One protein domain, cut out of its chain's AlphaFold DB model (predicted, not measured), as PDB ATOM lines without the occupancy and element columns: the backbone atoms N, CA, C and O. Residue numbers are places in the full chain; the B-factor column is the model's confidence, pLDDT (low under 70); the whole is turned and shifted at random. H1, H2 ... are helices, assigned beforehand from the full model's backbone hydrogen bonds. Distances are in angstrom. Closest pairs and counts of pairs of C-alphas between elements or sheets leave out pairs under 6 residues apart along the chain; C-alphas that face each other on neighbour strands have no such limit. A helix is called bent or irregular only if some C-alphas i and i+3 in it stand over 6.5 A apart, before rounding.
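This is residues 2 to 120 and 223 to 253 of the 382 residues of an uncharacterized protein of Bordetella sp. SCN 67-23 (UniProt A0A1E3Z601). A long bent helix, H3, runs along the longest axis of the domain; H2 packs across its second arm, H3b, and H5 crosses beside the bend, where it meets both arms. H1 makes a corner with the beginning of H2, the short H4 folds back along the end of H3b, and residues 2 to 10 and 223 to 228 stick out. The printed part has 150 residues with five named helices, H1 to H5 in chain order, and no named strand: the class is all helix. The whole is loose, with a radius of gyration of the C-alphas of 19.9 A, and elongated, spanning 66 by 40 by 37 A.

H3, residues 63 to 106, was assigned as one helix by its hydrogen bonds but is bent: C-alphas 77 and 80 are 7.4 A apart. Its arm H3a, residues 63 to 77, is 21.1 A long and begins at C-alpha 63 at (50.649, 10.918, -26.268). Its arm H3b, residues 80 to 106, measures 34.0 A; it is irregular, with C-alphas 101 and 104 6.7 A apart, and has a kink of 48 degrees near residue 97. H2, residues 22 to 45, is 34.9 A long. H1 is residues 8 to 18, beginning at C-alpha 8 at (36.761, 18.778, 3.601), and H4 is residues 112 to 119. H5, residues 223 to 251, spans 42.0 A and ends at C-alpha 251 at (45.103, 21.487, -32.178).

H3, with its arms at a steep tilt of 59 degrees, is the hub, touching three other helices. H3b touches H2 at a steep tilt of 46 degrees, opposite ways; their closest C-alphas, of Gly 33 and Ala 86, are 4.3 A apart. H3a touches residues 236 to 247 of H5 at a steep tilt of 39 degrees, opposite ways, closest at the C-alphas of His 71 and Leu 240, 5.9 A. H3b touches H5 about perpendicular, at 83 degrees, with residues 81 to 82 alone; the closest C-alphas are those of Leu 82 and Gly 233, 6.9 A. H3b and H4 form a helical hairpin at a shallow tilt of 34 degrees, only just short of steep; their closest C-alphas, of Ala 103 and Val 114, are 6.1 A apart. H1 touches residues 24 to 29 of H2, about perpendicular at 77 degrees, with the C-alphas of Thr 18 and Arg 26 closest at 4.3 A. H2 and H5 are apart. Each O i to N i+4 pair is within hydrogen-bond range in H1, H2, H3a and H4, against 17 of 23 in H3b and 24 of 25 in H5.

The two C-alphas farthest apart, of Gly 60 and Asp 109, are 68.1 A apart. Residues 121 to 222 are not printed, and C-alphas 120 and 223 are 26.9 A apart across the cut. The link from H2 to H3, residues 46 to 62, is long. The mean pLDDT of the printed part is 84.2; residues 2 to 8, 48 to 54, 115, 117 to 120 and 253 are under 70.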
ATOM      1  N   PRO A   2      26.004  21.258  17.573       26.25
ATOM      2  CA  PRO A   2      26.376  21.568  16.199       26.25
ATOM      3  C   PRO A   2      27.041  20.310  15.633       26.25
ATOM      4  O   PRO A   2      27.953  19.755  16.243       26.25
ATOM      5  N   ALA A   3      26.494  19.775  14.548       28.34
ATOM      6  CA  ALA A   3      27.041  18.584  13.922       28.34
ATOM      7  C   ALA A   3      28.484  18.861  13.446       28.34
ATOM      8  O   ALA A   3      28.761  19.983  13.021       28.34
ATOM      9  N   PRO A   4      29.398  17.873  13.455       33.78
ATOM     10  CA  PRO A   4      30.797  18.047  13.045       33.78
ATOM     11  C   PRO A   4      30.969  18.228  11.520       33.78
ATOM     12  O   PRO A   4      32.021  17.928  10.956       33.78
ATOM     13  N   TYR A   5      29.947  18.719  10.818       36.19
ATOM     14  CA  TYR A   5      29.991  18.990   9.387       36.19
ATOM     15  C   TYR A   5      30.628  20.359   9.135       36.19
ATOM     16  O   TYR A   5      29.956  21.334   8.830       36.19
ATOM     17  N   GLY A   6      31.948  20.408   9.299       43.03
ATOM     18  CA  GLY A   6      32.820  21.492   8.834       43.03
ATOM     19  C   GLY A   6      34.109  20.956   8.200       43.03
ATOM     20  O   GLY A   6      35.131  21.633   8.205       43.03
ATOM     21  N   GLY A   7      34.089  19.702   7.731       64.81
ATOM     22  CA  GLY A   7      35.240  19.013   7.137       64.81
ATOM     23  C   GLY A   7      35.400  19.260   5.632       64.81
ATOM     24  O   GLY A   7      34.562  19.896   4.996       64.81
ATOM     25  N   ALA A   8      36.453  18.686   5.037       67.19
ATOM     26  CA  ALA A   8      36.761  18.778   3.601       67.19
ATOM     27  C   ALA A   8      35.565  18.450   2.680       67.19
ATOM     28  O   ALA A   8      35.446  19.009   1.593       67.19
ATOM     29  N   THR A   9      34.645  17.587   3.120       77.81
ATOM     30  CA  THR A   9      33.415  17.264   2.385       77.81
ATOM     31  C   THR A   9      32.499  18.472   2.210       77.81
ATOM     32  O   THR A   9      32.003  18.686   1.110       77.81
ATOM     33  N   ASP A  10      32.288  19.280   3.253       82.12
ATOM     34  CA  ASP A  10      31.407  20.454   3.178       82.12
ATOM     35  C   ASP A  10      31.992  21.529   2.252       82.12
ATOM     36  O   ASP A  10      31.287  22.117   1.432       82.12
ATOM     37  N   LEU A  11      33.318  21.688   2.291       86.88
ATOM     38  CA  LEU A  11      34.057  22.538   1.363       86.88
ATOM     39  C   LEU A  11      33.821  22.116  -0.096       86.88
ATOM     40  O   LEU A  11      33.446  22.936  -0.934       86.88
ATOM     41  N   LEU A  12      34.009  20.828  -0.405       87.56
ATOM     42  CA  LEU A  12      33.838  20.296  -1.758       87.56
ATOM     43  C   LEU A  12      32.378  20.345  -2.222       87.56
ATOM     44  O   LEU A  12      32.119  20.682  -3.375       87.56
ATOM     45  N   VAL A  13      31.424  20.054  -1.334       89.62
ATOM     46  CA  VAL A  13      29.986  20.148  -1.621       89.62
ATOM     47  C   VAL A  13      29.582  21.598  -1.877       89.62
ATOM     48  O   VAL A  13      28.850  21.867  -2.828       89.62
ATOM     49  N   THR A  14      30.086  22.548  -1.090       92.00
ATOM     50  CA  THR A  14      29.799  23.977  -1.266       92.00
ATOM     51  C   THR A  14      30.390  24.507  -2.569       92.00
ATOM     52  O   THR A  14      29.697  25.211  -3.316       92.00
ATOM     53  N   LEU A  15      31.629  24.122  -2.890       92.94
ATOM     54  CA  LEU A  15      32.265  24.424  -4.167       92.94
ATOM     55  C   LEU A  15      31.457  23.841  -5.336       92.94
ATOM     56  O   LEU A  15      31.124  24.576  -6.262       92.94
ATOM     57  N   HIS A  16      31.090  22.560  -5.273       92.00
ATOM     58  CA  HIS A  16      30.344  21.880  -6.334       92.00
ATOM     59  C   HIS A  16      28.943  22.463  -6.537       92.00
ATOM     60  O   HIS A  16      28.546  22.695  -7.671       92.00
ATOM     61  N   ASN A  17      28.207  22.737  -5.458       91.00
ATOM     62  CA  ASN A  17      26.810  23.165  -5.543       91.00
ATOM     63  C   ASN A  17      26.642  24.661  -5.793       91.00
ATOM     64  O   ASN A  17      25.608  25.074  -6.310       91.00
ATOM     65  N   THR A  18      27.585  25.485  -5.335       93.44
ATOM     66  CA  THR A  18      27.385  26.940  -5.278       93.44
ATOM     67  C   THR A  18      28.616  27.759  -5.627       93.44
ATOM     68  O   THR A  18      28.518  28.979  -5.618       93.44
ATOM     69  N   LEU A  19      29.778  27.151  -5.890       93.94
ATOM     70  CA  LEU A  19      31.041  27.877  -6.090       93.94
ATOM     71  C   LEU A  19      31.333  28.899  -4.970       93.94
ATOM     72  O   LEU A  19      31.884  29.964  -5.233       93.94
ATOM     73  N   HIS A  20      30.900  28.631  -3.732       93.44
ATOM     74  CA  HIS A  20      30.956  29.585  -2.611       93.44
ATOM     75  C   HIS A  20      30.253  30.940  -2.860       93.44
ATOM     76  O   HIS A  20      30.523  31.914  -2.166       93.44
ATOM     77  N   ALA A  21      29.331  31.018  -3.822       93.94
ATOM     78  CA  ALA A  21      28.565  32.221  -4.163       93.94
ATOM     79  C   ALA A  21      27.063  32.082  -3.852       93.94
ATOM     80  O   ALA A  21      26.244  32.828  -4.388       93.94
ATOM     81  N   GLY A  22      26.673  31.108  -3.024       91.69
ATOM     82  CA  GLY A  22      25.279  30.891  -2.635       91.69
ATOM     83  C   GLY A  22      24.363  30.588  -3.827       91.69
ATOM     84  O   GLY A  22      24.691  29.786  -4.703       91.69
ATOM     85  N   PHE A  23      23.184  31.213  -3.857       89.69
ATOM     86  CA  PHE A  23      22.182  30.955  -4.894       89.69
ATOM     87  C   PHE A  23      22.641  31.340  -6.317       89.69
ATOM     88  O   PHE A  23      22.509  30.492  -7.203       89.69
ATOM     89  N   PRO A  24      23.249  32.522  -6.569       91.56
ATOM     90  CA  PRO A  24      23.820  32.844  -7.881       91.56
ATOM     91  C   PRO A  24      24.796  31.785  -8.402       91.56
ATOM     92  O   PRO A  24      24.716  31.367  -9.557       91.56
ATOM     93  N   GLY A  25      25.682  31.284  -7.540       92.88
ATOM     94  CA  GLY A  25      26.618  30.239  -7.936       92.88
ATOM     95  C   GLY A  25      25.941  28.905  -8.252       92.88
ATOM     96  O   GLY A  25      26.364  28.222  -9.181       92.88
ATOM     97  N   ARG A  26      24.835  28.565  -7.575       92.38
ATOM     98  CA  ARG A  26      24.021  27.385  -7.921       92.38
ATOM     99  C   ARG A  26      23.419  27.484  -9.322       92.38
ATOM    100  O   ARG A  26      23.371  26.487 -10.045       92.38
ATOM    101  N   VAL A  27      22.988  28.680  -9.725       92.56
ATOM    102  CA  VAL A  27      22.512  28.937 -11.092       92.56
ATOM    103  C   VAL A  27      23.651  28.743 -12.097       92.56
ATOM    104  O   VAL A  27      23.473  28.017 -13.073       92.56
ATOM    105  N   ILE A  28      24.839  29.297 -11.830       93.12
ATOM    106  CA  ILE A  28      26.027  29.131 -12.691       93.12
ATOM    107  C   ILE A  28      26.402  27.651 -12.853       93.12
ATOM    108  O   ILE A  28      26.590  27.182 -13.974       93.12
ATOM    109  N   VAL A  29      26.460  26.889 -11.758       94.38
ATOM    110  CA  VAL A  29      26.740  25.442 -11.798       94.38
ATOM    111  C   VAL A  29      25.697  24.699 -12.638       94.38
ATOM    112  O   VAL A  29      26.045  23.830 -13.434       94.38
ATOM    113  N   SER A  30      24.422  25.075 -12.530       94.25
ATOM    114  CA  SER A  30      23.350  24.460 -13.325       94.25
ATOM    115  C   SER A  30      23.509  24.730 -14.826       94.25
ATOM    116  O   SER A  30      23.216  23.859 -15.645       94.25
ATOM    117  N   LEU A  31      24.044  25.897 -15.207       94.94
ATOM    118  CA  LEU A  31      24.402  26.200 -16.598       94.94
ATOM    119  C   LEU A  31      25.574  25.340 -17.100       94.94
ATOM    120  O   LEU A  31      25.599  24.976 -18.276       94.94
ATOM    121  N   PHE A  32      26.511  24.938 -16.232       94.31
ATOM    122  CA  PHE A  32      27.512  23.930 -16.605       94.31
ATOM    123  C   PHE A  32      26.889  22.558 -16.870       94.31
ATOM    124  O   PHE A  32      27.397  21.833 -17.725       94.31
ATOM    125  N   GLY A  33      25.761  22.229 -16.233       95.06
ATOM    126  CA  GLY A  33      24.946  21.069 -16.602       95.06
ATOM    127  C   GLY A  33      24.479  21.134 -18.061       95.06
ATOM    128  O   GLY A  33      24.670  20.178 -18.810       95.06
ATOM    129  N   PHE A  34      23.978  22.288 -18.515       95.06
ATOM    130  CA  PHE A  34      23.631  22.500 -19.929       95.06
ATOM    131  C   PHE A  34      24.840  22.378 -20.857       95.06
ATOM    132  O   PHE A  34      24.764  21.690 -21.875       95.06
ATOM    133  N   ALA A  35      25.962  23.007 -20.501       95.31
ATOM    134  CA  ALA A  35      27.188  22.916 -21.287       95.31
ATOM    135  C   ALA A  35      27.677  21.462 -21.405       95.31
ATOM    136  O   ALA A  35      28.040  21.023 -22.495       95.31
ATOM    137  N   LEU A  36      27.638  20.696 -20.311       95.88
ATOM    138  CA  LEU A  36      28.007  19.283 -20.298       95.88
ATOM    139  C   LEU A  36      27.062  18.447 -21.169       95.88
ATOM    140  O   LEU A  36      27.539  17.681 -22.004       95.88
ATOM    141  N   ALA A  37      25.744  18.627 -21.039       96.44
ATOM    142  CA  ALA A  37      24.764  17.936 -21.877       96.44
ATOM    143  C   ALA A  37      24.989  18.238 -23.367       96.44
ATOM    144  O   ALA A  37      25.037  17.321 -24.187       96.44
ATOM    145  N   PHE A  38      25.217  19.509 -23.712       95.94
ATOM    146  CA  PHE A  38      25.519  19.930 -25.078       95.94
ATOM    147  C   PHE A  38      26.813  19.299 -25.609       95.94
ATOM    148  O   PHE A  38      26.837  18.802 -26.734       95.94
ATOM    149  N   LEU A  39      27.880  19.261 -24.802       94.38
ATOM    150  CA  LEU A  39      29.146  18.622 -25.173       94.38
ATOM    151  C   LEU A  39      28.991  17.113 -25.391       94.38
ATOM    152  O   LEU A  39      29.585  16.578 -26.324       94.38
ATOM    153  N   ILE A  40      28.186  16.434 -24.571       94.50
ATOM    154  CA  ILE A  40      27.922  14.996 -24.709       94.50
ATOM    155  C   ILE A  40      27.119  14.725 -25.981       94.50
ATOM    156  O   ILE A  40      27.555  13.936 -26.818       94.50
ATOM    157  N   VAL A  41      25.984  15.408 -26.163       93.75
ATOM    158  CA  VAL A  41      25.122  15.232 -27.342       93.75
ATOM    159  C   VAL A  41      25.889  15.577 -28.614       93.75
ATOM    160  O   VAL A  41      25.895  14.792 -29.557       93.75
ATOM    161  N   GLY A  42      26.603  16.704 -28.626       91.50
ATOM    162  CA  GLY A  42      27.446  17.108 -29.746       91.50
ATOM    163  C   GLY A  42      28.600  16.137 -30.000       91.50
ATOM    164  O   GLY A  42      28.913  15.855 -31.153       91.50
ATOM    165  N   GLY A  43      29.218  15.588 -28.952       89.00
ATOM    166  CA  GLY A  43      30.286  14.594 -29.062       89.00
ATOM    167  C   GLY A  43      29.810  13.277 -29.679       89.00
ATOM    168  O   GLY A  43      30.478  12.742 -30.563       89.00
ATOM    169  N   VAL A  44      28.637  12.793 -29.264       87.88
ATOM    170  CA  VAL A  44      28.005  11.582 -29.812       87.88
ATOM    171  C   VAL A  44      27.506  11.823 -31.241       87.88
ATOM    172  O   VAL A  44      27.766  11.009 -32.125       87.88
ATOM    173  N   ALA A  45      26.838  12.953 -31.497       87.44
ATOM    174  CA  ALA A  45      26.274  13.286 -32.806       87.44
ATOM    175  C   ALA A  45      27.349  13.525 -33.876       87.44
ATOM    176  O   ALA A  45      27.210  13.053 -35.002       87.44
ATOM    177  N   ASN A  46      28.440  14.212 -33.522       82.38
ATOM    178  CA  ASN A  46      29.558  14.470 -34.434       82.38
ATOM    179  C   ASN A  46      30.485  13.262 -34.611       82.38
ATOM    180  O   ASN A  46      31.473  13.351 -35.347       82.38
ATOM    181  N   HIS A  47      30.215  12.135 -33.946       73.44
ATOM    182  CA  HIS A  47      31.025  10.950 -34.146       73.44
ATOM    183  C   HIS A  47      30.680  10.295 -35.494       73.44
ATOM    184  O   HIS A  47      29.528   9.920 -35.725       73.44
ATOM    185  N   PRO A  48      31.655  10.073 -36.396       63.47
ATOM    186  CA  PRO A  48      31.391   9.360 -37.638       63.47
ATOM    187  C   PRO A  48      30.942   7.926 -37.323       63.47
ATOM    188  O   PRO A  48      31.731   7.107 -36.848       63.47
ATOM    189  N   ARG A  49      29.668   7.618 -37.604       59.12
ATOM    190  CA  ARG A  49      29.019   6.311 -37.357       59.12
ATOM    191  C   ARG A  49      29.705   5.129 -38.064       59.12
ATOM    192  O   ARG A  49      29.451   3.985 -37.723       59.12
ATOM    193  N   ARG A  50      30.584   5.403 -39.038       51.88
ATOM    194  CA  ARG A  50      31.320   4.409 -39.845       51.88
ATOM    195  C   ARG A  50      32.781   4.203 -39.422       51.88
ATOM    196  O   ARG A  50      33.496   3.431 -40.053       51.88
ATOM    197  N   ALA A  51      33.263   4.888 -38.383       56.44
ATOM    198  CA  ALA A  51      34.651   4.751 -37.957       56.44
ATOM    199  C   ALA A  51      34.820   3.529 -37.044       56.44
ATOM    200  O   ALA A  51      34.553   3.584 -35.846       56.44
ATOM    201  N   SER A  52      35.381   2.453 -37.595       54.56
ATOM    202  CA  SER A  52      35.813   1.233 -36.890       54.56
ATOM    203  C   SER A  52      36.868   1.468 -35.786       54.56
ATOM    204  O   SER A  52      37.415   0.518 -35.237       54.56
ATOM    205  N   GLY A  53      37.200   2.725 -35.472       61.03
ATOM    206  CA  GLY A  53      38.132   3.143 -34.425       61.03
ATOM    207  C   GLY A  53      37.487   3.470 -33.074       61.03
ATOM    208  O   GLY A  53      38.221   3.804 -32.155       61.03
ATOM    209  N   LEU A  54      36.156   3.388 -32.937       61.78
ATOM    210  CA  LEU A  54      35.429   3.729 -31.698       61.78
ATOM    211  C   LEU A  54      35.908   2.961 -30.464       61.78
ATOM    212  O   LEU A  54      35.884   3.495 -29.362       61.78
ATOM    213  N   LEU A  55      36.342   1.722 -30.678       71.12
ATOM    214  CA  LEU A  55      36.805   0.821 -29.630       71.12
ATOM    215  C   LEU A  55      38.319   0.576 -29.686       71.12
ATOM    216  O   LEU A  55      38.841  -0.257 -28.951       71.12
ATOM    217  N   ARG A  56      39.040   1.275 -30.576       79.56
ATOM    218  CA  ARG A  56      40.480   1.066 -30.738       79.56
ATOM    219  C   ARG A  56      41.243   1.951 -29.772       79.56
ATOM    220  O   ARG A  56      41.227   3.172 -29.892       79.56
ATOM    221  N   LEU A  57      41.969   1.306 -28.872       85.56
ATOM    222  CA  LEU A  57      42.988   1.936 -28.053       85.56
ATOM    223  C   LEU A  57      44.356   1.651 -28.676       85.56
ATOM    224  O   LEU A  57      44.830   0.517 -28.641       85.56
ATOM    225  N   ARG A  58      44.994   2.665 -29.268       86.06
ATOM    226  CA  ARG A  58      46.343   2.507 -29.825       86.06
ATOM    227  C   ARG A  58      47.390   2.743 -28.741       86.06
ATOM    228  O   ARG A  58      47.758   3.873 -28.434       86.06
ATOM    229  N   ILE A  59      47.852   1.650 -28.142       85.56
ATOM    230  CA  ILE A  59      48.932   1.657 -27.149       85.56
ATOM    231  C   ILE A  59      50.279   1.769 -27.886       85.56
ATOM    232  O   ILE A  59      50.446   1.199 -28.959       85.56
ATOM    233  N   GLY A  60      51.227   2.536 -27.338       84.38
ATOM    234  CA  GLY A  60      52.556   2.744 -27.937       84.38
ATOM    235  C   GLY A  60      52.639   3.866 -28.981       84.38
ATOM    236  O   GLY A  60      53.719   4.137 -29.496       84.38
ATOM    237  N   THR A  61      51.532   4.556 -29.280       87.06
ATOM    238  CA  THR A  61      51.545   5.771 -30.114       87.06
ATOM    239  C   THR A  61      51.955   7.011 -29.324       87.06
ATOM    240  O   THR A  61      52.049   6.986 -28.096       87.06
ATOM    241  N   ASP A  62      52.126   8.137 -30.018       88.38
ATOM    242  CA  ASP A  62      52.359   9.422 -29.371       88.38
ATOM    243  C   ASP A  62      51.226   9.792 -28.384       88.38
ATOM    244  O   ASP A  62      50.058   9.423 -28.551       88.38
ATOM    245  N   ALA A  63      51.566  10.574 -27.356       86.06
ATOM    246  CA  ALA A  63      50.649  10.918 -26.268       86.06
ATOM    247  C   ALA A  63      49.352  11.606 -26.736       86.06
ATOM    248  O   ALA A  63      48.326  11.505 -26.064       86.06
ATOM    249  N   ARG A  64      49.367  12.314 -27.878       87.44
ATOM    250  CA  ARG A  64      48.168  12.972 -28.420       87.44
ATOM    251  C   ARG A  64      47.168  11.950 -28.924       87.44
ATOM    252  O   ARG A  64      45.974  12.099 -28.672       87.44
ATOM    253  N   THR A  65      47.662  10.962 -29.656       88.12
ATOM    254  CA  THR A  65      46.851   9.908 -30.255       88.12
ATOM    255  C   THR A  65      46.239   9.033 -29.170       88.12
ATOM    256  O   THR A  65      45.022   8.859 -29.157       88.12
ATOM    257  N   LEU A  66      47.042   8.615 -28.185       89.94
ATOM    258  CA  LEU A  66      46.549   7.851 -27.039       89.94
ATOM    259  C   LEU A  66      45.480   8.624 -26.250       89.94
ATOM    260  O   LEU A  66      44.413   8.087 -25.970       89.94
ATOM    261  N   ALA A  67      45.725   9.900 -25.931       90.06
ATOM    262  CA  ALA A  67      44.755  10.721 -25.204       90.06
ATOM    263  C   ALA A  67      43.446  10.926 -25.982       90.06
ATOM    264  O   ALA A  67      42.379  10.971 -25.375       90.06
ATOM    265  N   LEU A  68      43.507  11.042 -27.314       90.06
ATOM    266  CA  LEU A  68      42.317  11.130 -28.160       90.06
ATOM    267  C   LEU A  68      41.506   9.831 -28.134       90.06
ATOM    268  O   LEU A  68      40.281   9.891 -28.035       90.06
ATOM    269  N   ASP A  69      42.173   8.682 -28.228       90.00
ATOM    270  CA  ASP A  69      41.517   7.374 -28.205       90.00
ATOM    271  C   ASP A  69      40.875   7.116 -26.830       90.00
ATOM    272  O   ASP A  69      39.691   6.782 -26.760       90.00
ATOM    273  N   VAL A  70      41.596   7.398 -25.735       90.75
ATOM    274  CA  VAL A  70      41.066   7.318 -24.360       90.75
ATOM    275  C   VAL A  70      39.883   8.268 -24.156       90.75
ATOM    276  O   VAL A  70      38.864   7.852 -23.613       90.75
ATOM    277  N   HIS A  71      39.975   9.522 -24.614       92.38
ATOM    278  CA  HIS A  71      38.891  10.502 -24.479       92.38
ATOM    279  C   HIS A  71      37.612  10.041 -25.191       92.38
ATOM    280  O   HIS A  71      36.522  10.160 -24.640       92.38
ATOM    281  N   LYS A  72      37.733   9.485 -26.404       89.50
ATOM    282  CA  LYS A  72      36.581   8.960 -27.156       89.50
ATOM    283  C   LYS A  72      35.962   7.746 -26.479       89.50
ATOM    284  O   LYS A  72      34.747   7.708 -26.329       89.50
ATOM    285  N   LEU A  73      36.790   6.782 -26.071       88.94
ATOM    286  CA  LEU A  73      36.346   5.570 -25.384       88.94
ATOM    287  C   LEU A  73      35.603   5.920 -24.094       88.94
ATOM    288  O   LEU A  73      34.441   5.561 -23.924       88.94
ATOM    289  N   LEU A  74      36.258   6.678 -23.216       91.50
ATOM    290  CA  LEU A  74      35.699   7.065 -21.928       91.50
ATOM    291  C   LEU A  74      34.437   7.920 -22.103       91.50
ATOM    292  O   LEU A  74      33.442   7.694 -21.420       91.50
ATOM    293  N   GLY A  75      34.457   8.856 -23.057       91.75
ATOM    294  CA  GLY A  75      33.327   9.726 -23.367       91.75
ATOM    295  C   GLY A  75      32.119   8.960 -23.897       91.75
ATOM    296  O   GLY A  75      31.004   9.233 -23.470       91.75
ATOM    297  N   LEU A  76      32.326   7.971 -24.772       89.19
ATOM    298  CA  LEU A  76      31.249   7.137 -25.297       89.19
ATOM    299  C   LEU A  76      30.615   6.288 -24.191       89.19
ATOM    300  O   LEU A  76      29.406   6.370 -23.982       89.19
ATOM    301  N   TRP A  77      31.425   5.503 -23.478       89.38
ATOM    302  CA  TRP A  77      30.935   4.542 -22.485       89.38
ATOM    303  C   TRP A  77      30.270   5.213 -21.284       89.38
ATOM    304  O   TRP A  77      29.302   4.684 -20.744       89.38
ATOM    305  N   LEU A  78      30.749   6.391 -20.883       93.19
ATOM    306  CA  LEU A  78      30.171   7.130 -19.762       93.19
ATOM    307  C   LEU A  78      29.138   8.172 -20.177       93.19
ATOM    308  O   LEU A  78      28.509   8.756 -19.297       93.19
ATOM    309  N   SER A  79      28.912   8.391 -21.476       93.94
ATOM    310  CA  SER A  79      27.922   9.366 -21.946       93.94
ATOM    311  C   SER A  79      26.536   9.204 -21.309       93.94
ATOM    312  O   SER A  79      25.989  10.238 -20.924       93.94
ATOM    313  N   PRO A  80      25.972   7.992 -21.092       95.19
ATOM    314  CA  PRO A  80      24.647   7.876 -20.482       95.19
ATOM    315  C   PRO A  80      24.639   8.371 -19.032       95.19
ATOM    316  O   PRO A  80      23.757   9.132 -18.638       95.19
ATOM    317  N   LEU A  81      25.659   7.996 -18.252       95.75
ATOM    318  CA  LEU A  81      25.805   8.425 -16.862       95.75
ATOM    319  C   LEU A  81      26.061   9.932 -16.774       95.75
ATOM    320  O   LEU A  81      25.424  10.624 -15.988       95.75
ATOM    321  N   LEU A  82      26.970  10.466 -17.590       96.19
ATOM    322  CA  LEU A  82      27.285  11.894 -17.569       96.19
ATOM    323  C   LEU A  82      26.107  12.746 -18.046       96.19
ATOM    324  O   LEU A  82      25.913  13.841 -17.524       96.19
ATOM    325  N   LEU A  83      25.300  12.247 -18.985       96.69
ATOM    326  CA  LEU A  83      24.083  12.921 -19.423       96.69
ATOM    327  C   LEU A  83      23.028  12.928 -18.314       96.69
ATOM    328  O   LEU A  83      22.424  13.966 -18.067       96.69
ATOM    329  N   LEU A  84      22.856  11.811 -17.599       95.69
ATOM    330  CA  LEU A  84      21.995  11.740 -16.418       95.69
ATOM    331  C   LEU A  84      22.403  12.788 -15.369       95.69
ATOM    332  O   LEU A  84      21.557  13.539 -14.884       95.69
ATOM    333  N   ILE A  85      23.698  12.880 -15.050       95.50
ATOM    334  CA  ILE A  85      24.226  13.866 -14.092       95.50
ATOM    335  C   ILE A  85      24.057  15.298 -14.601       95.50
ATOM    336  O   ILE A  85      23.665  16.174 -13.833       95.50
ATOM    337  N   ALA A  86      24.303  15.539 -15.888       95.88
ATOM    338  CA  ALA A  86      24.119  16.846 -16.506       95.88
ATOM    339  C   ALA A  86      22.659  17.310 -16.407       95.88
ATOM    340  O   ALA A  86      22.394  18.411 -15.929       95.88
ATOM    341  N   VAL A  87      21.712  16.451 -16.800       94.88
ATOM    342  CA  VAL A  87      20.274  16.749 -16.772       94.88
ATOM    343  C   VAL A  87      19.791  16.967 -15.344       94.88
ATOM    344  O   VAL A  87      19.159  17.978 -15.060       94.88
ATOM    345  N   THR A  88      20.124  16.071 -14.418       94.50
ATOM    346  CA  THR A  88      19.718  16.230 -13.014       94.50
ATOM    347  C   THR A  88      20.355  17.461 -12.355       94.50
ATOM    348  O   THR A  88      19.692  18.157 -11.587       94.50
ATOM    349  N   GLY A  89      21.598  17.799 -12.712       93.56
ATOM    350  CA  GLY A  89      22.293  19.000 -12.245       93.56
ATOM    351  C   GLY A  89      21.653  20.306 -12.725       93.56
ATOM    352  O   GLY A  89      21.576  21.260 -11.952       93.56
ATOM    353  N   ILE A  90      21.118  20.345 -13.954       94.44
ATOM    354  CA  ILE A  90      20.354  21.494 -14.477       94.44
ATOM    355  C   ILE A  90      19.181  21.831 -13.546       94.44
ATOM    356  O   ILE A  90      18.963  22.996 -13.203       94.44
ATOM    357  N   PHE A  91      18.444  20.815 -13.093       88.56
ATOM    358  CA  PHE A  91      17.273  21.007 -12.236       88.56
ATOM    359  C   PHE A  91      17.609  21.504 -10.822       88.56
ATOM    360  O   PHE A  91      16.737  22.080 -10.176       88.56
ATOM    361  N   SER A  92      18.853  21.362 -10.354       82.69
ATOM    362  CA  SER A  92      19.260  21.793  -9.008       82.69
ATOM    363  C   SER A  92      19.097  23.306  -8.795       82.69
ATOM    364  O   SER A  92      18.406  23.745  -7.873       82.69
ATOM    365  N   GLY A  93      19.707  24.132  -9.649       82.31
ATOM    366  CA  GLY A  93      19.625  25.593  -9.554       82.31
ATOM    367  C   GLY A  93      18.572  26.203 -10.464       82.31
ATOM    368  O   GLY A  93      17.846  27.088 -10.019       82.31
ATOM    369  N   LEU A  94      18.437  25.731 -11.709       84.44
ATOM    370  CA  LEU A  94      17.454  26.298 -12.640       84.44
ATOM    371  C   LEU A  94      16.035  25.820 -12.347       84.44
ATOM    372  O   LEU A  94      15.107  26.604 -12.502       84.44
ATOM    373  N   GLY A  95      15.856  24.595 -11.844       81.81
ATOM    374  CA  GLY A  95      14.552  24.144 -11.348       81.81
ATOM    375  C   GLY A  95      14.096  24.958 -10.135       81.81
ATOM    376  O   GLY A  95      12.954  25.415 -10.087       81.81
ATOM    377  N   ALA A  96      15.008  25.230  -9.196       77.88
ATOM    378  CA  ALA A  96      14.739  26.122  -8.068       77.88
ATOM    379  C   ALA A  96      14.427  27.557  -8.530       77.88
ATOM    380  O   ALA A  96      13.441  28.143  -8.084       77.88
ATOM    381  N   LEU A  97      15.220  28.104  -9.459       83.69
ATOM    382  CA  LEU A  97      15.001  29.433 -10.033       83.69
ATOM    383  C   LEU A  97      13.643  29.526 -10.739       83.69
ATOM    384  O   LEU A  97      12.897  30.470 -10.491       83.69
ATOM    385  N   ALA A  98      13.303  28.543 -11.573       83.06
ATOM    386  CA  ALA A  98      12.024  28.482 -12.269       83.06
ATOM    387  C   ALA A  98      10.862  28.399 -11.276       83.06
ATOM    388  O   ALA A  98       9.900  29.143 -11.410       83.06
ATOM    389  N   THR A  99      10.976  27.569 -10.235       78.31
ATOM    390  CA  THR A  99       9.939  27.446  -9.198       78.31
ATOM    391  C   THR A  99       9.691  28.784  -8.502       78.31
ATOM    392  O   THR A  99       8.545  29.205  -8.386       78.31
ATOM    393  N   VAL A 100      10.751  29.479  -8.077       78.19
ATOM    394  CA  VAL A 100      10.635  30.772  -7.382       78.19
ATOM    395  C   VAL A 100      10.040  31.854  -8.286       78.19
ATOM    396  O   VAL A 100       9.220  32.639  -7.821       78.19
ATOM    397  N   ASN A 101      10.418  31.889  -9.566       83.19
ATOM    398  CA  ASN A 101       9.946  32.918 -10.496       83.19
ATOM    399  C   ASN A 101       8.552  32.628 -11.067       83.19
ATOM    400  O   ASN A 101       7.811  33.562 -11.349       83.19
ATOM    401  N   LEU A 102       8.165  31.360 -11.228       80.94
ATOM    402  CA  LEU A 102       6.858  30.986 -11.778       80.94
ATOM    403  C   LEU A 102       5.773  30.886 -10.703       80.94
ATOM    404  O   LEU A 102       4.595  31.033 -11.024       80.94
ATOM    405  N   ALA A 103       6.136  30.662  -9.435       80.75
ATOM    406  CA  ALA A 103       5.163  30.529  -8.353       80.75
ATOM    407  C   ALA A 103       4.205  31.729  -8.214       80.75
ATOM    408  O   ALA A 103       3.007  31.475  -8.088       80.75
ATOM    409  N   PRO A 104       4.652  32.998  -8.313       80.44
ATOM    410  CA  PRO A 104       3.749  34.150  -8.287       80.44
ATOM    411  C   PRO A 104       2.804  34.235  -9.491       80.44
ATOM    412  O   PRO A 104       1.737  34.823  -9.387       80.44
ATOM    413  N   HIS A 105       3.164  33.648 -10.634       83.56
ATOM    414  CA  HIS A 105       2.303  33.636 -11.820       83.56
ATOM    415  C   HIS A 105       1.288  32.491 -11.788       83.56
ATOM    416  O   HIS A 105       0.169  32.644 -12.266       83.56
ATOM    417  N   ALA A 106       1.674  31.348 -11.219       79.00
ATOM    418  CA  ALA A 106       0.792  30.196 -11.065       79.00
ATOM    419  C   ALA A 106      -0.181  30.352  -9.884       79.00
ATOM    420  O   ALA A 106      -1.316  29.891  -9.958       79.00
ATOM    421  N   PHE A 107       0.260  30.997  -8.798       80.19
ATOM    422  CA  PHE A 107      -0.530  31.247  -7.591       80.19
ATOM    423  C   PHE A 107      -0.282  32.676  -7.080       80.19
ATOM    424  O   PHE A 107       0.488  32.854  -6.132       80.19
ATOM    425  N   PRO A 108      -0.929  33.690  -7.686       78.69
ATOM    426  CA  PRO A 108      -0.723  35.097  -7.333       78.69
ATOM    427  C   PRO A 108      -0.957  35.398  -5.850       78.69
ATOM    428  O   PRO A 108      -0.170  36.114  -5.235       78.69
ATOM    429  N   ASP A 109      -1.982  34.781  -5.261       82.81
ATOM    430  CA  ASP A 109      -2.398  35.045  -3.877       82.81
ATOM    431  C   ASP A 109      -1.592  34.257  -2.834       82.81
ATOM    432  O   ASP A 109      -1.565  34.612  -1.656       82.81
ATOM    433  N   ASP A 110      -0.927  33.173  -3.246       78.31
ATOM    434  CA  ASP A 110      -0.094  32.366  -2.356       78.31
ATOM    435  C   ASP A 110       1.006  31.611  -3.121       78.31
ATOM    436  O   ASP A 110       0.897  30.406  -3.379       78.31
ATOM    437  N   PRO A 111       2.132  32.276  -3.426       73.31
ATOM    438  CA  PRO A 111       3.262  31.642  -4.101       73.31
ATOM    439  C   PRO A 111       3.851  30.458  -3.311       73.31
ATOM    440  O   PRO A 111       4.467  29.556  -3.884       73.31
ATOM    441  N   ARG A 112       3.645  30.401  -1.984       73.44
ATOM    442  CA  ARG A 112       4.113  29.279  -1.150       73.44
ATOM    443  C   ARG A 112       3.283  28.018  -1.379       73.44
ATOM    444  O   ARG A 112       3.746  26.924  -1.047       73.44
ATOM    445  N   ARG A 113       2.098  28.135  -1.988       75.44
ATOM    446  CA  ARG A 113       1.253  27.002  -2.377       75.44
ATOM    447  C   ARG A 113       1.963  26.040  -3.318       75.44
ATOM    448  O   ARG A 113       1.774  24.842  -3.156       75.44
ATOM    449  N   VAL A 114       2.822  26.519  -4.224       72.81
ATOM    450  CA  VAL A 114       3.623  25.648  -5.108       72.81
ATOM    451  C   VAL A 114       4.486  24.697  -4.289       72.81
ATOM    452  O   VAL A 114       4.444  23.485  -4.490       72.81
ATOM    453  N   MET A 115       5.221  25.235  -3.312       67.38
ATOM    454  CA  MET A 115       6.090  24.433  -2.453       67.38
ATOM    455  C   MET A 115       5.281  23.484  -1.563       67.38
ATOM    456  O   MET A 115       5.660  22.328  -1.406       67.38
ATOM    457  N   ARG A 116       4.138  23.934  -1.024       72.50
ATOM    458  CA  ARG A 116       3.241  23.077  -0.228       72.50
ATOM    459  C   ARG A 116       2.604  21.960  -1.051       72.50
ATOM    460  O   ARG A 116       2.484  20.854  -0.547       72.50
ATOM    461  N   ALA A 117       2.238  22.221  -2.304       68.00
ATOM    462  CA  ALA A 117       1.697  21.217  -3.216       68.00
ATOM    463  C   ALA A 117       2.764  20.194  -3.637       68.00
ATOM    464  O   ALA A 117       2.470  19.005  -3.731       68.00
ATOM    465  N   LEU A 118       4.007  20.644  -3.840       65.12
ATOM    466  CA  LEU A 118       5.151  19.775  -4.132       65.12
ATOM    467  C   LEU A 118       5.540  18.905  -2.932       65.12
ATOM    468  O   LEU A 118       5.800  17.722  -3.103       65.12
ATOM    469  N   MET A 119       5.584  19.475  -1.727       66.44
ATOM    470  CA  MET A 119       5.991  18.772  -0.503       66.44
ATOM    471  C   MET A 119       4.834  18.029   0.186       66.44
ATOM    472  O   MET A 119       5.083  17.247   1.100       66.44
ATOM    473  N   ASP A 120       3.591  18.280  -0.236       64.19
ATOM    474  CA  ASP A 120       2.340  17.735   0.305       64.19
ATOM    475  C   ASP A 120       2.324  17.714   1.843       64.19
ATOM    476  O   ASP A 120       2.410  16.661   2.472       64.19
ATOM    477  N   GLY A 223      22.551   1.540  -3.650       85.81
ATOM    478  CA  GLY A 223      23.398   1.307  -2.479       85.81
ATOM    479  C   GLY A 223      24.839   1.794  -2.675       85.81
ATOM    480  O   GLY A 223      25.080   2.931  -3.078       85.81
ATOM    481  N   SER A 224      25.821   0.951  -2.354       90.50
ATOM    482  CA  SER A 224      27.244   1.274  -2.535       90.50
ATOM    483  C   SER A 224      27.668   1.274  -4.006       90.50
ATOM    484  O   SER A 224      28.515   2.079  -4.389       90.50
ATOM    485  N   ALA A 225      27.064   0.424  -4.842       92.06
ATOM    486  CA  ALA A 225      27.420   0.300  -6.251       92.06
ATOM    487  C   ALA A 225      27.143   1.596  -7.027       92.06
ATOM    488  O   ALA A 225      28.014   2.071  -7.755       92.06
ATOM    489  N   SER A 226      25.979   2.227  -6.816       92.56
ATOM    490  CA  SER A 226      25.668   3.523  -7.439       92.56
ATOM    491  C   SER A 226      26.656   4.606  -7.013       92.56
ATOM    492  O   SER A 226      27.093   5.387  -7.856       92.56
ATOM    493  N   ARG A 227      27.062   4.630  -5.737       92.38
ATOM    494  CA  ARG A 227      28.043   5.599  -5.216       92.38
ATOM    495  C   ARG A 227      29.402   5.445  -5.890       92.38
ATOM    496  O   ARG A 227      29.975   6.441  -6.319       92.38
ATOM    497  N   TRP A 228      29.892   4.213  -6.035       94.75
ATOM    498  CA  TRP A 228      31.149   3.949  -6.739       94.75
ATOM    499  C   TRP A 228      31.063   4.284  -8.228       94.75
ATOM    500  O   TRP A 228      31.986   4.894  -8.763       94.75
ATOM    501  N   LEU A 229      29.940   3.967  -8.878       94.12
ATOM    502  CA  LEU A 229      29.695   4.346 -10.270       94.12
ATOM    503  C   LEU A 229      29.727   5.870 -10.454       94.12
ATOM    504  O   LEU A 229      30.355   6.361 -11.387       94.12
ATOM    505  N   HIS A 230      29.101   6.625  -9.548       95.00
ATOM    506  CA  HIS A 230      29.098   8.089  -9.589       95.00
ATOM    507  C   HIS A 230      30.471   8.680  -9.284       95.00
ATOM    508  O   HIS A 230      30.887   9.619  -9.957       95.00
ATOM    509  N   ALA A 231      31.205   8.116  -8.324       93.62
ATOM    510  CA  ALA A 231      32.573   8.530  -8.029       93.62
ATOM    511  C   ALA A 231      33.495   8.318  -9.244       93.62
ATOM    512  O   ALA A 231      34.219   9.231  -9.644       93.62
ATOM    513  N   ALA A 232      33.415   7.144  -9.882       93.94
ATOM    514  CA  ALA A 232      34.151   6.843 -11.106       93.94
ATOM    515  C   ALA A 232      33.725   7.760 -12.265       93.94
ATOM    516  O   ALA A 232      34.578   8.294 -12.972       93.94
ATOM    517  N   GLY A 233      32.420   7.997 -12.422       94.88
ATOM    518  CA  GLY A 233      31.864   8.923 -13.407       94.88
ATOM    519  C   GLY A 233      32.355  10.358 -13.211       94.88
ATOM    520  O   GLY A 233      32.756  11.001 -14.177       94.88
ATOM    521  N   GLY A 234      32.405  10.844 -11.969       94.06
ATOM    522  CA  GLY A 234      32.928  12.167 -11.626       94.06
ATOM    523  C   GLY A 234      34.420  12.310 -11.938       94.06
ATOM    524  O   GLY A 234      34.830  13.287 -12.568       94.06
ATOM    525  N   LEU A 235      35.232  11.308 -11.581       93.19
ATOM    526  CA  LEU A 235      36.655  11.288 -11.932       93.19
ATOM    527  C   LEU A 235      36.852  11.265 -13.453       93.19
ATOM    528  O   LEU A 235      37.670  12.005 -13.998       93.19
ATOM    529  N   ALA A 236      36.072  10.449 -14.152       92.88
ATOM    530  CA  ALA A 236      36.120  10.377 -15.597       92.88
ATOM    531  C   ALA A 236      35.669  11.677 -16.273       92.88
ATOM    532  O   ALA A 236      36.291  12.086 -17.250       92.88
ATOM    533  N   ALA A 237      34.658  12.370 -15.743       94.69
ATOM    534  CA  ALA A 237      34.253  13.691 -16.220       94.69
ATOM    535  C   ALA A 237      35.407  14.699 -16.111       94.69
ATOM    536  O   ALA A 237      35.682  15.428 -17.065       94.69
ATOM    537  N   ALA A 238      36.135  14.692 -14.987       92.88
ATOM    538  CA  ALA A 238      37.320  15.527 -14.807       92.88
ATOM    539  C   ALA A 238      38.426  15.180 -15.823       92.88
ATOM    540  O   ALA A 238      38.999  16.076 -16.448       92.88
ATOM    541  N   LEU A 239      38.685  13.887 -16.055       92.88
ATOM    542  CA  LEU A 239      39.649  13.428 -17.061       92.88
ATOM    543  C   LEU A 239      39.231  13.808 -18.487       92.88
ATOM    544  O   LEU A 239      40.077  14.225 -19.281       92.88
ATOM    545  N   LEU A 240      37.945  13.703 -18.826       94.69
ATOM    546  CA  LEU A 240      37.396  14.109 -20.121       94.69
ATOM    547  C   LEU A 240      37.525  15.618 -20.329       94.69
ATOM    548  O   LEU A 240      37.997  16.043 -21.382       94.69
ATOM    549  N   ALA A 241      37.195  16.428 -19.323       93.44
ATOM    550  CA  ALA A 241      37.360  17.877 -19.382       93.44
ATOM    551  C   ALA A 241      38.836  18.278 -19.561       93.44
ATOM    552  O   ALA A 241      39.153  19.113 -20.414       93.44
ATOM    553  N   ALA A 242      39.751  17.643 -18.818       91.19
ATOM    554  CA  ALA A 242      41.188  17.893 -18.915       91.19
ATOM    555  C   ALA A 242      41.759  17.474 -20.281       91.19
ATOM    556  O   ALA A 242      42.412  18.270 -20.960       91.19
ATOM    557  N   SER A 243      41.480  16.242 -20.719       92.19
ATOM    558  CA  SER A 243      41.957  15.710 -22.004       92.19
ATOM    559  C   SER A 243      41.352  16.449 -23.199       92.19
ATOM    560  O   SER A 243      42.080  16.788 -24.131       92.19
ATOM    561  N   GLY A 244      40.058  16.779 -23.160       92.25
ATOM    562  CA  GLY A 244      39.371  17.549 -24.198       92.25
ATOM    563  C   GLY A 244      39.952  18.954 -24.347       92.25
ATOM    564  O   GLY A 244      40.315  19.362 -25.454       92.25
ATOM    565  N   THR A 245      40.137  19.659 -23.226       90.50
ATOM    566  CA  THR A 245      40.783  20.982 -23.199       90.50
ATOM    567  C   THR A 245      42.211  20.911 -23.741       90.50
ATOM    568  O   THR A 245      42.591  21.710 -24.599       90.50
ATOM    569  N   TRP A 246      43.003  19.926 -23.314       89.25
ATOM    570  CA  TRP A 246      44.378  19.750 -23.783       89.25
ATOM    571  C   TRP A 246      44.459  19.448 -25.289       89.25
ATOM    572  O   TRP A 246      45.240  20.079 -26.007       89.25
ATOM    573  N   LEU A 247      43.621  18.539 -25.802       88.81
ATOM    574  CA  LEU A 247      43.542  18.213 -27.232       88.81
ATOM    575  C   LEU A 247      43.139  19.436 -28.068       88.81
ATOM    576  O   LEU A 247      43.706  19.659 -29.143       88.81
ATOM    577  N   TRP A 248      42.184  20.230 -27.577       88.31
ATOM    578  CA  TRP A 248      41.736  21.462 -28.225       88.31
ATOM    579  C   TRP A 248      42.844  22.519 -28.269       88.31
ATOM    580  O   TRP A 248      43.107  23.076 -29.337       88.31
ATOM    581  N   LEU A 249      43.549  22.739 -27.151       84.44
ATOM    582  CA  LEU A 249      44.676  23.672 -27.076       84.44
ATOM    583  C   LEU A 249      45.805  23.265 -28.033       84.44
ATOM    584  O   LEU A 249      46.281  24.103 -28.799       84.44
ATOM    585  N   ARG A 250      46.182  21.977 -28.070       81.25
ATOM    586  CA  ARG A 250      47.238  21.479 -28.973       81.25
ATOM    587  C   ARG A 250      46.861  21.562 -30.446       81.25
ATOM    588  O   ARG A 250      47.708  21.879 -31.271       81.25
ATOM    589  N   ARG A 251      45.595  21.309 -30.799       79.06
ATOM    590  CA  ARG A 251      45.103  21.487 -32.178       79.06
ATOM    591  C   ARG A 251      45.175  22.938 -32.658       79.06
ATOM    592  O   ARG A 251      45.161  23.154 -33.861       79.06
ATOM    593  N   ARG A 252      45.207  23.915 -31.750       72.69
ATOM    594  CA  ARG A 252      45.202  25.354 -32.069       72.69
ATOM    595  C   ARG A 252      46.543  26.047 -31.803       72.69
ATOM    596  O   ARG A 252      46.603  27.273 -31.825       72.69
ATOM    597  N   ALA A 253      47.595  25.276 -31.541       66.12
ATOM    598  CA  ALA A 253      48.962  25.770 -31.396       66.12
ATOM    599  C   ALA A 253      49.647  26.070 -32.745       66.12
ATOM    600  O   ALA A 253      50.679  26.727 -32.767       66.12
TER     601      ALA A 253